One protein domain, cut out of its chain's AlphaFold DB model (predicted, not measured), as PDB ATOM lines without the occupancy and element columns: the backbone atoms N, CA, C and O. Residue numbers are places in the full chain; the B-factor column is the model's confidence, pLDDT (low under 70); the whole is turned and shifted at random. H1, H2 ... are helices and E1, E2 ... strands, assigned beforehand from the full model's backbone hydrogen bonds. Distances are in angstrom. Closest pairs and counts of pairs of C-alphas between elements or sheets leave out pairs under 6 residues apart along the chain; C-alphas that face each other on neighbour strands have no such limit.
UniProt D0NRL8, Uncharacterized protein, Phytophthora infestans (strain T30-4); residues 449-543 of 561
ATOM      1  N   ARG A 449      -8.906   9.063  28.582       70.06
ATOM      2  CA  ARG A 449     -10.211   8.954  29.295       70.06
ATOM      3  C   ARG A 449     -11.288   8.288  28.419       70.06
ATOM      4  O   ARG A 449     -12.143   7.562  28.914       70.06
ATOM      5  N   ARG A 450     -11.178   8.495  27.105       79.94
ATOM      6  CA  ARG A 450     -11.990   7.878  26.057       79.94
ATOM      7  C   ARG A 450     -11.972   6.343  26.076       79.94
ATOM      8  O   ARG A 450     -13.035   5.760  25.937       79.94
ATOM      9  N   PHE A 451     -10.836   5.681  26.324       85.12
ATOM     10  CA  PHE A 451     -10.810   4.208  26.346       85.12
ATOM     11  C   PHE A 451     -11.595   3.650  27.542       85.12
ATOM     12  O   PHE A 451     -12.301   2.656  27.396       85.12
ATOM     13  N   LEU A 452     -11.479   4.283  28.722       87.12
ATOM     14  CA  LEU A 452     -12.230   3.876  29.914       87.12
ATOM     15  C   LEU A 452     -13.726   4.051  29.686       87.12
ATOM     16  O   LEU A 452     -14.490   3.152  30.020       87.12
ATOM     17  N   PHE A 453     -14.117   5.161  29.059       88.44
ATOM     18  CA  PHE A 453     -15.497   5.412  28.663       88.44
ATOM     19  C   PHE A 453     -16.020   4.341  27.696       88.44
ATOM     20  O   PHE A 453     -17.070   3.759  27.947       88.44
ATOM     21  N   CYS A 454     -15.271   4.012  26.638       92.44
ATOM     22  CA  CYS A 454     -15.656   2.963  25.689       92.44
ATOM     23  C   CYS A 454     -15.788   1.595  26.374       92.44
ATOM     24  O   CYS A 454     -16.743   0.857  26.128       92.44
ATOM     25  N   LEU A 455     -14.839   1.251  27.252       92.94
ATOM     26  CA  LEU A 455     -14.862  -0.012  27.983       92.94
ATOM     27  C   LEU A 455     -16.052  -0.081  28.943       92.94
ATOM     28  O   LEU A 455     -16.732  -1.105  29.004       92.94
ATOM     29  N   GLU A 456     -16.312   1.005  29.668       94.19
ATOM     30  CA  GLU A 456     -17.482   1.140  30.521       94.19
ATOM     31  C   GLU A 456     -18.763   0.984  29.698       94.19
ATOM     32  O   GLU A 456     -19.558   0.102  30.000       94.19
ATOM     33  N   GLU A 457     -18.938   1.732  28.609       94.25
ATOM     34  CA  GLU A 457     -20.135   1.659  27.767       94.25
ATOM     35  C   GLU A 457     -20.416   0.231  27.273       94.25
ATOM     36  O   GLU A 457     -21.556  -0.236  27.344       94.25
ATOM     37  N   ILE A 458     -19.384  -0.512  26.864       96.19
ATOM     38  CA  ILE A 458     -19.513  -1.925  26.478       96.19
ATOM     39  C   ILE A 458     -20.047  -2.774  27.645       96.19
ATOM     40  O   ILE A 458     -20.983  -3.559  27.451       96.19
ATOM     41  N   VAL A 459     -19.483  -2.619  28.850       96.38
ATOM     42  CA  VAL A 459     -19.917  -3.343  30.063       96.38
ATOM     43  C   VAL A 459     -21.365  -3.006  30.407       96.38
ATOM     44  O   VAL A 459     -22.151  -3.898  30.729       96.38
ATOM     45  N   VAL A 460     -21.735  -1.735  30.294       95.00
ATOM     46  CA  VAL A 460     -23.070  -1.229  30.614       95.00
ATOM     47  C   VAL A 460     -24.110  -1.731  29.624       95.00
ATOM     48  O   VAL A 460     -25.156  -2.231  30.036       95.00
ATOM     49  N   LEU A 461     -23.832  -1.666  28.320       95.75
ATOM     50  CA  LEU A 461     -24.720  -2.205  27.288       95.75
ATOM     51  C   LEU A 461     -24.937  -3.706  27.467       95.75
ATOM     52  O   LEU A 461     -26.069  -4.187  27.349       95.75
ATOM     53  N   PHE A 462     -23.873  -4.439  27.802       97.12
ATOM     54  CA  PHE A 462     -23.976  -5.853  28.129       97.12
ATOM     55  C   PHE A 462     -24.856  -6.080  29.366       97.12
ATOM     56  O   PHE A 462     -25.800  -6.866  29.299       97.12
ATOM     57  N   ALA A 463     -24.620  -5.355  30.461       95.12
ATOM     58  CA  ALA A 463     -25.400  -5.480  31.690       95.12
ATOM     59  C   ALA A 463     -26.888  -5.119  31.494       95.12
ATOM     60  O   ALA A 463     -27.765  -5.775  32.053       95.12
ATOM     61  N   GLN A 464     -27.188  -4.159  30.610       94.75
ATOM     62  CA  GLN A 464     -28.544  -3.789  30.182       94.75
ATOM     63  C   GLN A 464     -29.208  -4.807  29.236       94.75
ATOM     64  O   GLN A 464     -30.309  -4.551  28.751       94.75
ATOM     65  N   ARG A 465     -28.568  -5.950  28.946       95.69
ATOM     66  CA  ARG A 465     -29.042  -6.975  27.994       95.69
ATOM     67  C   ARG A 465     -29.171  -6.479  26.549       95.69
ATOM     68  O   ARG A 465     -29.832  -7.118  25.733       95.69
ATOM     69  N   LYS A 466     -28.514  -5.371  26.191       95.81
ATOM     70  CA  LYS A 466     -28.506  -4.814  24.830       95.81
ATOM     71  C   LYS A 466     -27.370  -5.429  24.013       95.81
ATOM     72  O   LYS A 466     -26.436  -4.740  23.608       95.81
ATOM     73  N   THR A 467     -27.423  -6.741  23.785       95.25
ATOM     74  CA  THR A 467     -26.300  -7.496  23.194       95.25
ATOM     75  C   THR A 467     -25.957  -7.070  21.768       95.25
ATOM     76  O   THR A 467     -24.779  -7.051  21.427       95.25
ATOM     77  N   GLU A 468     -26.943  -6.682  20.952       96.25
ATOM     78  CA  GLU A 468     -26.674  -6.186  19.590       96.25
ATOM     79  C   GLU A 468     -26.003  -4.813  19.594       96.25
ATOM     80  O   GLU A 468     -25.025  -4.606  18.883       96.25
ATOM     81  N   ALA A 469     -26.468  -3.896  20.450       95.75
ATOM     82  CA  ALA A 469     -25.829  -2.592  20.609       95.75
ATOM     83  C   ALA A 469     -24.404  -2.739  21.163       95.75
ATOM     84  O   ALA A 469     -23.492  -2.070  20.695       95.75
ATOM     85  N   CYS A 470     -24.198  -3.663  22.107       96.62
ATOM     86  CA  CYS A 470     -22.878  -4.008  22.628       96.62
ATOM     87  C   CYS A 470     -21.945  -4.511  21.508       96.62
ATOM     88  O   CYS A 470     -20.830  -4.014  21.382       96.62
ATOM     89  N   ARG A 471     -22.408  -5.428  20.640       95.50
ATOM     90  CA  ARG A 471     -21.636  -5.899  19.471       95.50
ATOM     91  C   ARG A 471     -21.296  -4.771  18.500       95.50
ATOM     92  O   ARG A 471     -20.152  -4.681  18.063       95.50
ATOM     93  N   ALA A 472     -22.273  -3.924  18.181       95.94
ATOM     94  CA  ALA A 472     -22.067  -2.784  17.294       95.94
ATOM     95  C   ALA A 472     -21.031  -1.809  17.873       95.94
ATOM     96  O   ALA A 472     -20.108  -1.417  17.166       95.94
ATOM     97  N   GLN A 473     -21.126  -1.485  19.168       94.38
ATOM     98  CA  GLN A 473     -20.191  -0.567  19.819       94.38
ATOM     99  C   GLN A 473     -18.785  -1.133  19.967       94.38
ATOM    100  O   GLN A 473     -17.826  -0.382  19.846       94.38
ATOM    101  N   ILE A 474     -18.632  -2.447  20.162       94.12
ATOM    102  CA  ILE A 474     -17.311  -3.079  20.097       94.12
ATOM    103  C   ILE A 474     -16.668  -2.749  18.742       94.12
ATOM    104  O   ILE A 474     -15.583  -2.185  18.719       94.12
ATOM    105  N   ALA A 475     -17.356  -2.981  17.620       92.00
ATOM    106  CA  ALA A 475     -16.807  -2.663  16.299       92.00
ATOM    107  C   ALA A 475     -16.499  -1.162  16.110       92.00
ATOM    108  O   ALA A 475     -15.469  -0.817  15.540       92.00
ATOM    109  N   VAL A 476     -17.355  -0.265  16.615       93.62
ATOM    110  CA  VAL A 476     -17.139   1.194  16.535       93.62
ATOM    111  C   VAL A 476     -15.921   1.635  17.353       93.62
ATOM    112  O   VAL A 476     -15.154   2.487  16.910       93.62
ATOM    113  N   PHE A 477     -15.720   1.048  18.534       91.56
ATOM    114  CA  PHE A 477     -14.646   1.419  19.450       91.56
ATOM    115  C   PHE A 477     -13.318   0.713  19.177       91.56
ATOM    116  O   PHE A 477     -12.389   0.923  19.951       91.56
ATOM    117  N   GLU A 478     -13.184  -0.075  18.103       89.06
ATOM    118  CA  GLU A 478     -11.969  -0.850  17.800       89.06
ATOM    119  C   GLU A 478     -10.688   0.002  17.882       89.06
ATOM    120  O   GLU A 478      -9.717  -0.399  18.524       89.06
ATOM    121  N   HIS A 479     -10.704   1.215  17.323       85.88
ATOM    122  CA  HIS A 479      -9.567   2.141  17.392       85.88
ATOM    123  C   HIS A 479      -9.367   2.764  18.781       85.88
ATOM    124  O   HIS A 479      -8.234   2.967  19.213       85.88
ATOM    125  N   ASP A 480     -10.449   3.040  19.506       86.62
ATOM    126  CA  ASP A 480     -10.391   3.671  20.830       86.62
ATOM    127  C   ASP A 480      -9.943   2.689  21.930       86.62
ATOM    128  O   ASP A 480      -9.397   3.105  22.957       86.62
ATOM    129  N   VAL A 481     -10.134   1.383  21.714       86.06
ATOM    130  CA  VAL A 481      -9.724   0.297  22.623       86.06
ATOM    131  C   VAL A 481      -8.454  -0.436  22.170       86.06
ATOM    132  O   VAL A 481      -7.962  -1.305  22.890       86.06
ATOM    133  N   GLU A 482      -7.844  -0.045  21.046       85.38
ATOM    134  CA  GLU A 482      -6.542  -0.560  20.584       85.38
ATOM    135  C   GLU A 482      -5.458  -0.580  21.691       85.38
ATOM    136  O   GLU A 482      -4.697  -1.555  21.781       85.38
ATOM    137  N   PRO A 483      -5.375   0.408  22.615       81.62
ATOM    138  CA  PRO A 483      -4.394   0.353  23.696       81.62
ATOM    139  C   PRO A 483      -4.532  -0.884  24.600       81.62
ATOM    140  O   PRO A 483      -3.520  -1.367  25.123       81.62
ATOM    141  N   CYS A 484      -5.754  -1.404  24.783       82.06
ATOM    142  CA  CYS A 484      -6.054  -2.500  25.704       82.06
ATOM    143  C   CYS A 484      -6.169  -3.876  25.036       82.06
ATOM    144  O   CYS A 484      -6.022  -4.886  25.729       82.06
ATOM    145  N   ALA A 485      -6.342  -3.942  23.714       84.62
ATOM    146  CA  ALA A 485      -6.387  -5.184  22.949       84.62
ATOM    147  C   ALA A 485      -5.664  -5.026  21.605       84.62
ATOM    148  O   ALA A 485      -5.963  -4.138  20.821       84.62
ATOM    149  N   GLU A 486      -4.726  -5.926  21.304       83.44
ATOM    150  CA  GLU A 486      -4.156  -5.990  19.950       83.44
ATOM    151  C   GLU A 486      -5.206  -6.580  18.990       83.44
ATOM    152  O   GLU A 486      -5.993  -7.430  19.414       83.44
ATOM    153  N   LEU A 487      -5.184  -6.229  17.696       83.38
ATOM    154  CA  LEU A 487      -6.102  -6.777  16.676       83.38
ATOM    155  C   LEU A 487      -6.405  -8.294  16.800       83.38
ATOM    156  O   LEU A 487      -7.576  -8.677  16.736       83.38
ATOM    157  N   PRO A 488      -5.419  -9.199  16.998       82.38
ATOM    158  CA  PRO A 488      -5.712 -10.629  17.147       82.38
ATOM    159  C   PRO A 488      -6.459 -10.986  18.442       82.38
ATOM    160  O   PRO A 488      -7.150 -12.002  18.486       82.38
ATOM    161  N   HIS A 489      -6.329 -10.179  19.497       82.81
ATOM    162  CA  HIS A 489      -7.092 -10.325  20.738       82.81
ATOM    163  C   HIS A 489      -8.510  -9.780  20.575       82.81
ATOM    164  O   HIS A 489      -9.446 -10.380  21.096       82.81
ATOM    165  N   PHE A 490      -8.673  -8.703  19.806       85.44
ATOM    166  CA  PHE A 490      -9.973  -8.101  19.532       85.44
ATOM    167  C   PHE A 490     -10.938  -9.073  18.847       85.44
ATOM    168  O   PHE A 490     -12.094  -9.191  19.230       85.44
ATOM    169  N   ARG A 491     -10.429  -9.905  17.929       86.75
ATOM    170  CA  ARG A 491     -11.213 -10.978  17.285       86.75
ATOM    171  C   ARG A 491     -11.752 -12.044  18.244       86.75
ATOM    172  O   ARG A 491     -12.611 -12.822  17.853       86.75
ATOM    173  N   LYS A 492     -11.228 -12.111  19.470       89.00
ATOM    174  CA  LYS A 492     -11.682 -13.034  20.523       89.00
ATOM    175  C   LYS A 492     -12.712 -12.387  21.446       89.00
ATOM    176  O   LYS A 492     -13.106 -13.005  22.435       89.00
ATOM    177  N   TRP A 493     -13.080 -11.132  21.187       94.25
ATOM    178  CA  TRP A 493     -14.139 -10.469  21.922       94.25
ATOM    179  C   TRP A 493     -15.472 -11.007  21.427       94.25
ATOM    180  O   TRP A 493     -15.831 -10.867  20.261       94.25
ATOM    181  N   GLU A 494     -16.196 -11.661  22.324       95.00
ATOM    182  CA  GLU A 494     -17.428 -12.361  21.988       95.00
ATOM    183  C   GLU A 494     -18.533 -11.934  22.942       95.00
ATOM    184  O   GLU A 494     -18.405 -12.045  24.166       95.00
ATOM    185  N   VAL A 495     -19.645 -11.478  22.372       97.19
ATOM    186  CA  VAL A 495     -20.866 -11.164  23.114       97.19
ATOM    187  C   VAL A 495     -21.860 -12.295  22.891       97.19
ATOM    188  O   VAL A 495     -22.285 -12.542  21.764       97.19
ATOM    189  N   SER A 496     -22.259 -12.964  23.965       96.19
ATOM    190  CA  SER A 496     -23.353 -13.936  23.996       96.19
ATOM    191  C   SER A 496     -24.557 -13.348  24.737       96.19
ATOM    192  O   SER A 496     -24.473 -12.289  25.355       96.19
ATOM    193  N   THR A 497     -25.687 -14.051  24.714       93.31
ATOM    194  CA  THR A 497     -26.903 -13.689  25.461       93.31
ATOM    195  C   THR A 497     -26.706 -13.700  26.976       93.31
ATOM    196  O   THR A 497     -27.474 -13.068  27.690       93.31
ATOM    197  N   SER A 498     -25.691 -14.412  27.478       95.00
ATOM    198  CA  SER A 498     -25.437 -14.578  28.918       95.00
ATOM    199  C   SER A 498     -24.024 -14.203  29.360       95.00
ATOM    200  O   SER A 498     -23.776 -14.052  30.559       95.00
ATOM    201  N   THR A 499     -23.083 -14.052  28.424       97.12
ATOM    202  CA  THR A 499     -21.672 -13.820  28.752       97.12
ATOM    203  C   THR A 499     -21.005 -12.875  27.769       97.12
ATOM    204  O   THR A 499     -21.194 -13.025  26.564       97.12
ATOM    205  N   LEU A 500     -20.158 -11.982  28.274       97.81
ATOM    206  CA  LEU A 500     -19.253 -11.154  27.480       97.81
ATOM    207  C   LEU A 500     -17.818 -11.616  27.738       97.81
ATOM    208  O   LEU A 500     -17.379 -11.648  28.885       97.81
ATOM    209  N   THR A 501     -17.096 -11.993  26.690       97.38
ATOM    210  CA  THR A 501     -15.698 -12.427  26.779       97.38
ATOM    211  C   THR A 501     -14.809 -11.365  26.157       97.38
ATOM    212  O   THR A 501     -15.006 -11.024  24.999       97.38
ATOM    213  N   LEU A 502     -13.827 -10.870  26.909       96.75
ATOM    214  CA  LEU A 502     -12.879  -9.846  26.473       96.75
ATOM    215  C   LEU A 502     -11.447 -10.357  26.653       96.75
ATOM    216  O   LEU A 502     -11.060 -10.785  27.742       96.75
ATOM    217  N   ALA A 503     -10.644 -10.312  25.596       95.19
ATOM    218  CA  ALA A 503      -9.221 -10.637  25.653       95.19
ATOM    219  C   ALA A 503      -8.407  -9.343  25.787       95.19
ATOM    220  O   ALA A 503      -8.406  -8.520  24.873       95.19
ATOM    221  N   MET A 504      -7.725  -9.177  26.922       91.94
ATOM    222  CA  MET A 504      -6.941  -7.977  27.235       91.94
ATOM    223  C   MET A 504      -5.448  -8.232  27.042       91.94
ATOM    224  O   MET A 504      -4.934  -9.276  27.450       91.94
ATOM    225  N   ARG A 505      -4.747  -7.245  26.482       87.81
ATOM    226  CA  ARG A 505      -3.314  -7.286  26.163       87.81
ATOM    227  C   ARG A 505      -2.430  -7.490  27.392       87.81
ATOM    228  O   ARG A 505      -1.459  -8.238  27.337       87.81
ATOM    229  N   ASP A 506      -2.757  -6.824  28.499       87.38
ATOM    230  CA  ASP A 506      -1.955  -6.848  29.726       87.38
ATOM    231  C   ASP A 506      -2.832  -6.994  30.982       87.38
ATOM    232  O   ASP A 506      -4.031  -6.716  31.007       87.38
ATOM    233  N   SER A 507      -2.194  -7.456  32.052       87.38
ATOM    234  CA  SER A 507      -2.665  -7.468  33.430       87.38
ATOM    235  C   SER A 507      -3.221  -6.143  33.931       87.38
ATOM    236  O   SER A 507      -4.231  -6.177  34.626       87.38
ATOM    237  N   PHE A 508      -2.631  -5.016  33.539       87.88
ATOM    238  CA  PHE A 508      -3.110  -3.695  33.935       87.88
ATOM    239  C   PHE A 508      -4.534  -3.408  33.428       87.88
ATOM    240  O   PHE A 508      -5.436  -3.185  34.227       87.88
ATOM    241  N   PHE A 509      -4.780  -3.509  32.118       89.62
ATOM    242  CA  PHE A 509      -6.115  -3.273  31.543       89.62
ATOM    243  C   PHE A 509      -7.157  -4.272  32.033       89.62
ATOM    244  O   PHE A 509      -8.333  -3.955  32.168       89.62
ATOM    245  N   ARG A 510      -6.714  -5.493  32.331       92.31
ATOM    246  CA  ARG A 510      -7.575  -6.509  32.922       92.31
ATOM    247  C   ARG A 510      -8.007  -6.152  34.341       92.31
ATOM    248  O   ARG A 510      -9.153  -6.409  34.685       92.31
ATOM    249  N   MET A 511      -7.104  -5.591  35.143       90.00
ATOM    250  CA  MET A 511      -7.419  -5.078  36.477       90.00
ATOM    251  C   MET A 511      -8.429  -3.933  36.377       90.00
ATOM    252  O   MET A 511      -9.485  -4.024  36.984       90.00
ATOM    253  N   LEU A 512      -8.198  -2.965  35.482       90.75
ATOM    254  CA  LEU A 512      -9.154  -1.879  35.228       90.75
ATOM    255  C   LEU A 512     -10.535  -2.387  34.793       90.75
ATOM    256  O   LEU A 512     -11.552  -1.893  35.262       90.75
ATOM    257  N   LEU A 513     -10.590  -3.392  33.913       94.50
ATOM    258  CA  LEU A 513     -11.858  -4.016  33.532       94.50
ATOM    259  C   LEU A 513     -12.565  -4.629  34.747       94.50
ATOM    260  O   LEU A 513     -13.780  -4.492  34.865       94.50
ATOM    261  N   HIS A 514     -11.831  -5.314  35.628       94.06
ATOM    262  CA  HIS A 514     -12.402  -5.863  36.857       94.06
ATOM    263  C   HIS A 514     -12.956  -4.757  37.761       94.06
ATOM    264  O   HIS A 514     -14.078  -4.913  38.236       94.06
ATOM    265  N   ASP A 515     -12.251  -3.635  37.902       91.12
ATOM    266  CA  ASP A 515     -12.706  -2.485  38.692       91.12
ATOM    267  C   ASP A 515     -13.982  -1.862  38.099       91.12
ATOM    268  O   ASP A 515     -14.949  -1.617  38.817       91.12
ATOM    269  N   VAL A 516     -14.047  -1.689  36.770       92.50
ATOM    270  CA  VAL A 516     -15.259  -1.218  36.066       92.50
ATOM    271  C   VAL A 516     -16.424  -2.191  36.267       92.50
ATOM    272  O   VAL A 516     -17.556  -1.779  36.516       92.50
ATOM    273  N   CYS A 517     -16.166  -3.498  36.193       94.19
ATOM    274  CA  CYS A 517     -17.188  -4.511  36.446       94.19
ATOM    275  C   CYS A 517     -17.677  -4.464  37.896       94.19
ATOM    276  O   CYS A 517     -18.882  -4.506  38.126       94.19
ATOM    277  N   GLN A 518     -16.763  -4.347  38.862       90.06
ATOM    278  CA  GLN A 518     -17.085  -4.233  40.281       90.06
ATOM    279  C   GLN A 518     -17.929  -2.985  40.548       90.06
ATOM    280  O   GLN A 518     -18.962  -3.082  41.209       90.06
ATOM    281  N   PHE A 519     -17.562  -1.847  39.953       87.06
ATOM    282  CA  PHE A 519     -18.336  -0.609  40.018       87.06
ATOM    283  C   PHE A 519     -19.769  -0.786  39.486       87.06
ATOM    284  O   PHE A 519     -20.729  -0.269  40.058       87.06
ATOM    285  N   HIS A 520     -19.946  -1.578  38.428       89.00
ATOM    286  CA  HIS A 520     -21.260  -1.899  37.860       89.00
ATOM    287  C   HIS A 520     -21.957  -3.106  38.496       89.00
ATOM    288  O   HIS A 520     -23.017  -3.503  38.014       89.00
ATOM    289  N   ALA A 521     -21.408  -3.674  39.575       89.62
ATOM    290  CA  ALA A 521     -21.880  -4.915  40.198       89.62
ATOM    291  C   ALA A 521     -22.036  -6.081  39.193       89.62
ATOM    292  O   ALA A 521     -22.914  -6.937  39.312       89.62
ATOM    293  N   VAL A 522     -21.170  -6.116  38.176       93.62
ATOM    294  CA  VAL A 522     -21.106  -7.168  37.160       93.62
ATOM    295  C   VAL A 522     -20.047  -8.188  37.563       93.62
ATOM    296  O   VAL A 522     -18.878  -7.864  37.773       93.62
ATOM    297  N   ILE A 523     -20.440  -9.460  37.634       94.38
ATOM    298  CA  ILE A 523     -19.516 -10.543  37.977       94.38
ATOM    299  C   ILE A 523     -18.540 -10.747  36.819       94.38
ATOM    300  O   ILE A 523     -18.946 -11.071  35.701       94.38
ATOM    301  N   SER A 524     -17.247 -10.624  37.105       97.00
ATOM    302  CA  SER A 524     -16.164 -10.798  36.141       97.00
ATOM    303  C   SER A 524     -15.186 -11.876  36.610       97.00
ATOM    304  O   SER A 524     -14.824 -11.958  37.779       97.00
ATOM    305  N   THR A 525     -14.751 -12.743  35.694       96.88
ATOM    306  CA  THR A 525     -13.842 -13.861  35.991       96.88
ATOM    307  C   THR A 525     -12.758 -13.970  34.930       96.88
ATOM    308  O   THR A 525     -13.037 -14.008  33.737       96.88
ATOM    309  N   SER A 526     -11.499 -14.026  35.355       95.75
ATOM    310  CA  SER A 526     -10.355 -14.182  34.452       95.75
ATOM    311  C   SER A 526      -9.959 -15.652  34.308       95.75
ATOM    312  O   SER A 526      -9.731 -16.326  35.310       95.75
ATOM    313  N   ARG A 527      -9.785 -16.145  33.078       94.69
ATOM    314  CA  ARG A 527      -9.301 -17.508  32.791       94.69
ATOM    315  C   ARG A 527      -8.392 -17.543  31.566       94.69
ATOM    316  O   ARG A 527      -8.417 -16.635  30.745       94.69
ATOM    317  N   ASN A 528      -7.591 -18.594  31.433       93.38
ATOM    318  CA  ASN A 528      -6.818 -18.826  30.212       93.38
ATOM    319  C   ASN A 528      -7.663 -19.652  29.236       93.38
ATOM    320  O   ASN A 528      -8.223 -20.681  29.618       93.38
ATOM    321  N   ALA A 529      -7.765 -19.196  27.994       90.44
ATOM    322  CA  ALA A 529      -8.327 -19.959  26.895       90.44
ATOM    323  C   ALA A 529      -7.379 -21.105  26.488       90.44
ATOM    324  O   ALA A 529      -6.237 -21.193  26.948       90.44
ATOM    325  N   ARG A 530      -7.865 -22.022  25.640       89.75
ATOM    326  CA  ARG A 530      -7.109 -23.217  25.209       89.75
ATOM    327  C   ARG A 530      -5.819 -22.876  24.463       89.75
ATOM    328  O   ARG A 530      -4.871 -23.647  24.505       89.75
ATOM    329  N   ASP A 531      -5.793 -21.720  23.816       89.19
ATOM    330  CA  ASP A 531      -4.643 -21.167  23.101       89.19
ATOM    331  C   ASP A 531      -3.638 -20.448  24.027       89.19
ATOM    332  O   ASP A 531      -2.668 -19.863  23.557       89.19
ATOM    333  N   GLY A 532      -3.869 -20.465  25.345       89.38
ATOM    334  CA  GLY A 532      -3.044 -19.779  26.337       89.38
ATOM    335  C   GLY A 532      -3.358 -18.290  26.501       89.38
ATOM    336  O   GLY A 532      -2.801 -17.658  27.399       89.38
ATOM    337  N   THR A 533      -4.270 -17.730  25.702       89.62
ATOM    338  CA  THR A 533      -4.668 -16.322  25.811       89.62
ATOM    339  C   THR A 533      -5.472 -16.109  27.078       89.62
ATOM    340  O   THR A 533      -6.422 -16.841  27.359       89.62
ATOM    341  N   ARG A 534      -5.130 -15.084  27.855       91.25
ATOM    342  CA  ARG A 534      -5.894 -14.746  29.053       91.25
ATOM    343  C   ARG A 534      -7.115 -13.909  28.676       91.25
ATOM    344  O   ARG A 534      -6.977 -12.832  28.104       91.25
ATOM    345  N   ILE A 535      -8.296 -14.409  29.018       95.56
ATOM    346  CA  ILE A 535      -9.590 -13.782  28.750       95.56
ATOM    347  C   ILE A 535     -10.298 -13.440  30.060       95.56
ATOM    348  O   ILE A 535     -10.173 -14.161  31.054       95.56
ATOM    349  N   THR A 536     -11.068 -12.362  30.049       97.19
ATOM    350  CA  THR A 536     -11.977 -11.981  31.127       97.19
ATOM    351  C   THR A 536     -13.400 -12.206  30.657       97.19
ATOM    352  O   THR A 536     -13.819 -11.665  29.638       97.19
ATOM    353  N   GLN A 537     -14.136 -13.033  31.387       97.62
ATOM    354  CA  GLN A 537     -15.521 -13.359  31.109       97.62
ATOM    355  C   GLN A 537     -16.422 -12.684  32.140       97.62
ATOM    356  O   GLN A 537     -16.294 -12.929  33.342       97.62
ATOM    357  N   LEU A 538     -17.337 -11.856  31.657       97.69
ATOM    358  CA  LEU A 538     -18.376 -11.207  32.436       97.69
ATOM    359  C   LEU A 538     -19.654 -12.030  32.316       97.69
ATOM    360  O   LEU A 538     -19.989 -12.523  31.234       97.69
ATOM    361  N   ARG A 539     -20.366 -12.188  33.429       96.06
ATOM    362  CA  ARG A 539     -21.673 -12.849  33.465       96.06
ATOM    363  C   ARG A 539     -22.769 -11.807  33.520       96.06
ATOM    364  O   ARG A 539     -22.660 -10.832  34.259       96.06
ATOM    365  N   LEU A 540     -23.822 -12.040  32.747       92.56
ATOM    366  CA  LEU A 540     -24.976 -11.163  32.739       92.56
ATOM    367  C   LEU A 540     -25.641 -11.162  34.131       92.56
ATOM    368  O   LEU A 540     -25.991 -12.239  34.625       92.56
ATOM    369  N   PRO A 541     -25.828  -9.996  34.770       90.25
ATOM    370  CA  PRO A 541     -26.559  -9.914  36.028       90.25
ATOM    371  C   PRO A 541     -28.050 -10.228  35.825       90.25
ATOM    372  O   PRO A 541     -28.637  -9.934  34.779       90.25
ATOM    373  N   LEU A 542     -28.689 -10.815  36.845       86.38
ATOM    374  CA  LEU A 542     -30.128 -11.117  36.815       86.38
ATOM    375  C   LEU A 542     -30.955  -9.835  36.661       86.38
ATOM    376  O   LEU A 542     -31.808  -9.760  35.776       86.38
ATOM    377  N   HIS A 543     -30.623  -8.813  37.448       84.88
ATOM    378  CA  HIS A 543     -31.222  -7.488  37.390       84.88
ATOM    379  C   HIS A 543     -30.105  -6.453  37.309       84.88
ATOM    380  O   HIS A 543     -29.241  -6.405  38.181       84.88
TER     381      HIS A 543
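Overview. This is residues 449 to 543 of the 561 residues of an uncharacterized protein of Phytophthora infestans (strain T30-4) (UniProt D0NRL8). A small antiparallel sheet, ordered E1, E3, E2, has H1 and H5 over one face; H2 folds back beside H1 as a helical hairpin, and short H3 and H4 follow. There are 95 printed residues, with five named helices and three named strands in the order H1 H2 H3 H4 E1 H5 E2 E3, class mixed. The whole is compact, radius of gyration of the C-alphas 11.9 A, and spans 32 by 26 by 22 A.

Arrangement. Start at H1, residues 449 to 463, the hub, touching three helices. It touches H2, residues 467 to 476, with residues 458 to 462 alone, closest at C-alphas Leu 461 and Cys 470, 5.3 A; this helical hairpin has a shallow tilt of 20 degrees, opposite ways. It touches H3, residues 478 to 481, with residues 450 to 455 alone, closest at C-alphas Phe 451 and Val 481, 5.5 A. H4, residues 487 to 490, only grazes the sheet. E1, residues 499 to 503, is antiparallel to E3, residues 534 to 539, with N 502 and O 536 2.8 A apart. H5, residues 507 to 519, is on the sheet at a height of 9.9 A, over E3 and E2, residues 524 to 528; it touches H1, closest at C-alphas Val 516 and Glu 456, 6.4 A. E2 and E3 form a hairpin, N 525 and O 537 2.8 A apart. E1, H5, E2 form a split strand-helix-strand unit, E3 between its strands, with a right-handed crossover; H1 and H5 on one face make two layers. In H1, H2 and H5 every O i to N i+4 pair is within hydrogen-bond range; H3 and H4 are too short for one.

Along the chain. Find C-alpha 449 at (-10.211, 8.954, 29.295), where H1 begins its 21.1 A. H2 covers 14.3 A, H5 18.3 A, and E3 16.5 A, ending at C-alpha 539, (-21.673, -12.849, 33.465).

Size, cuts and confidence. The C-alphas of Asp 531 and His 543 are farthest apart, 33.1 A. The printed part has no cut, no link is long, and no printed residue is under 70.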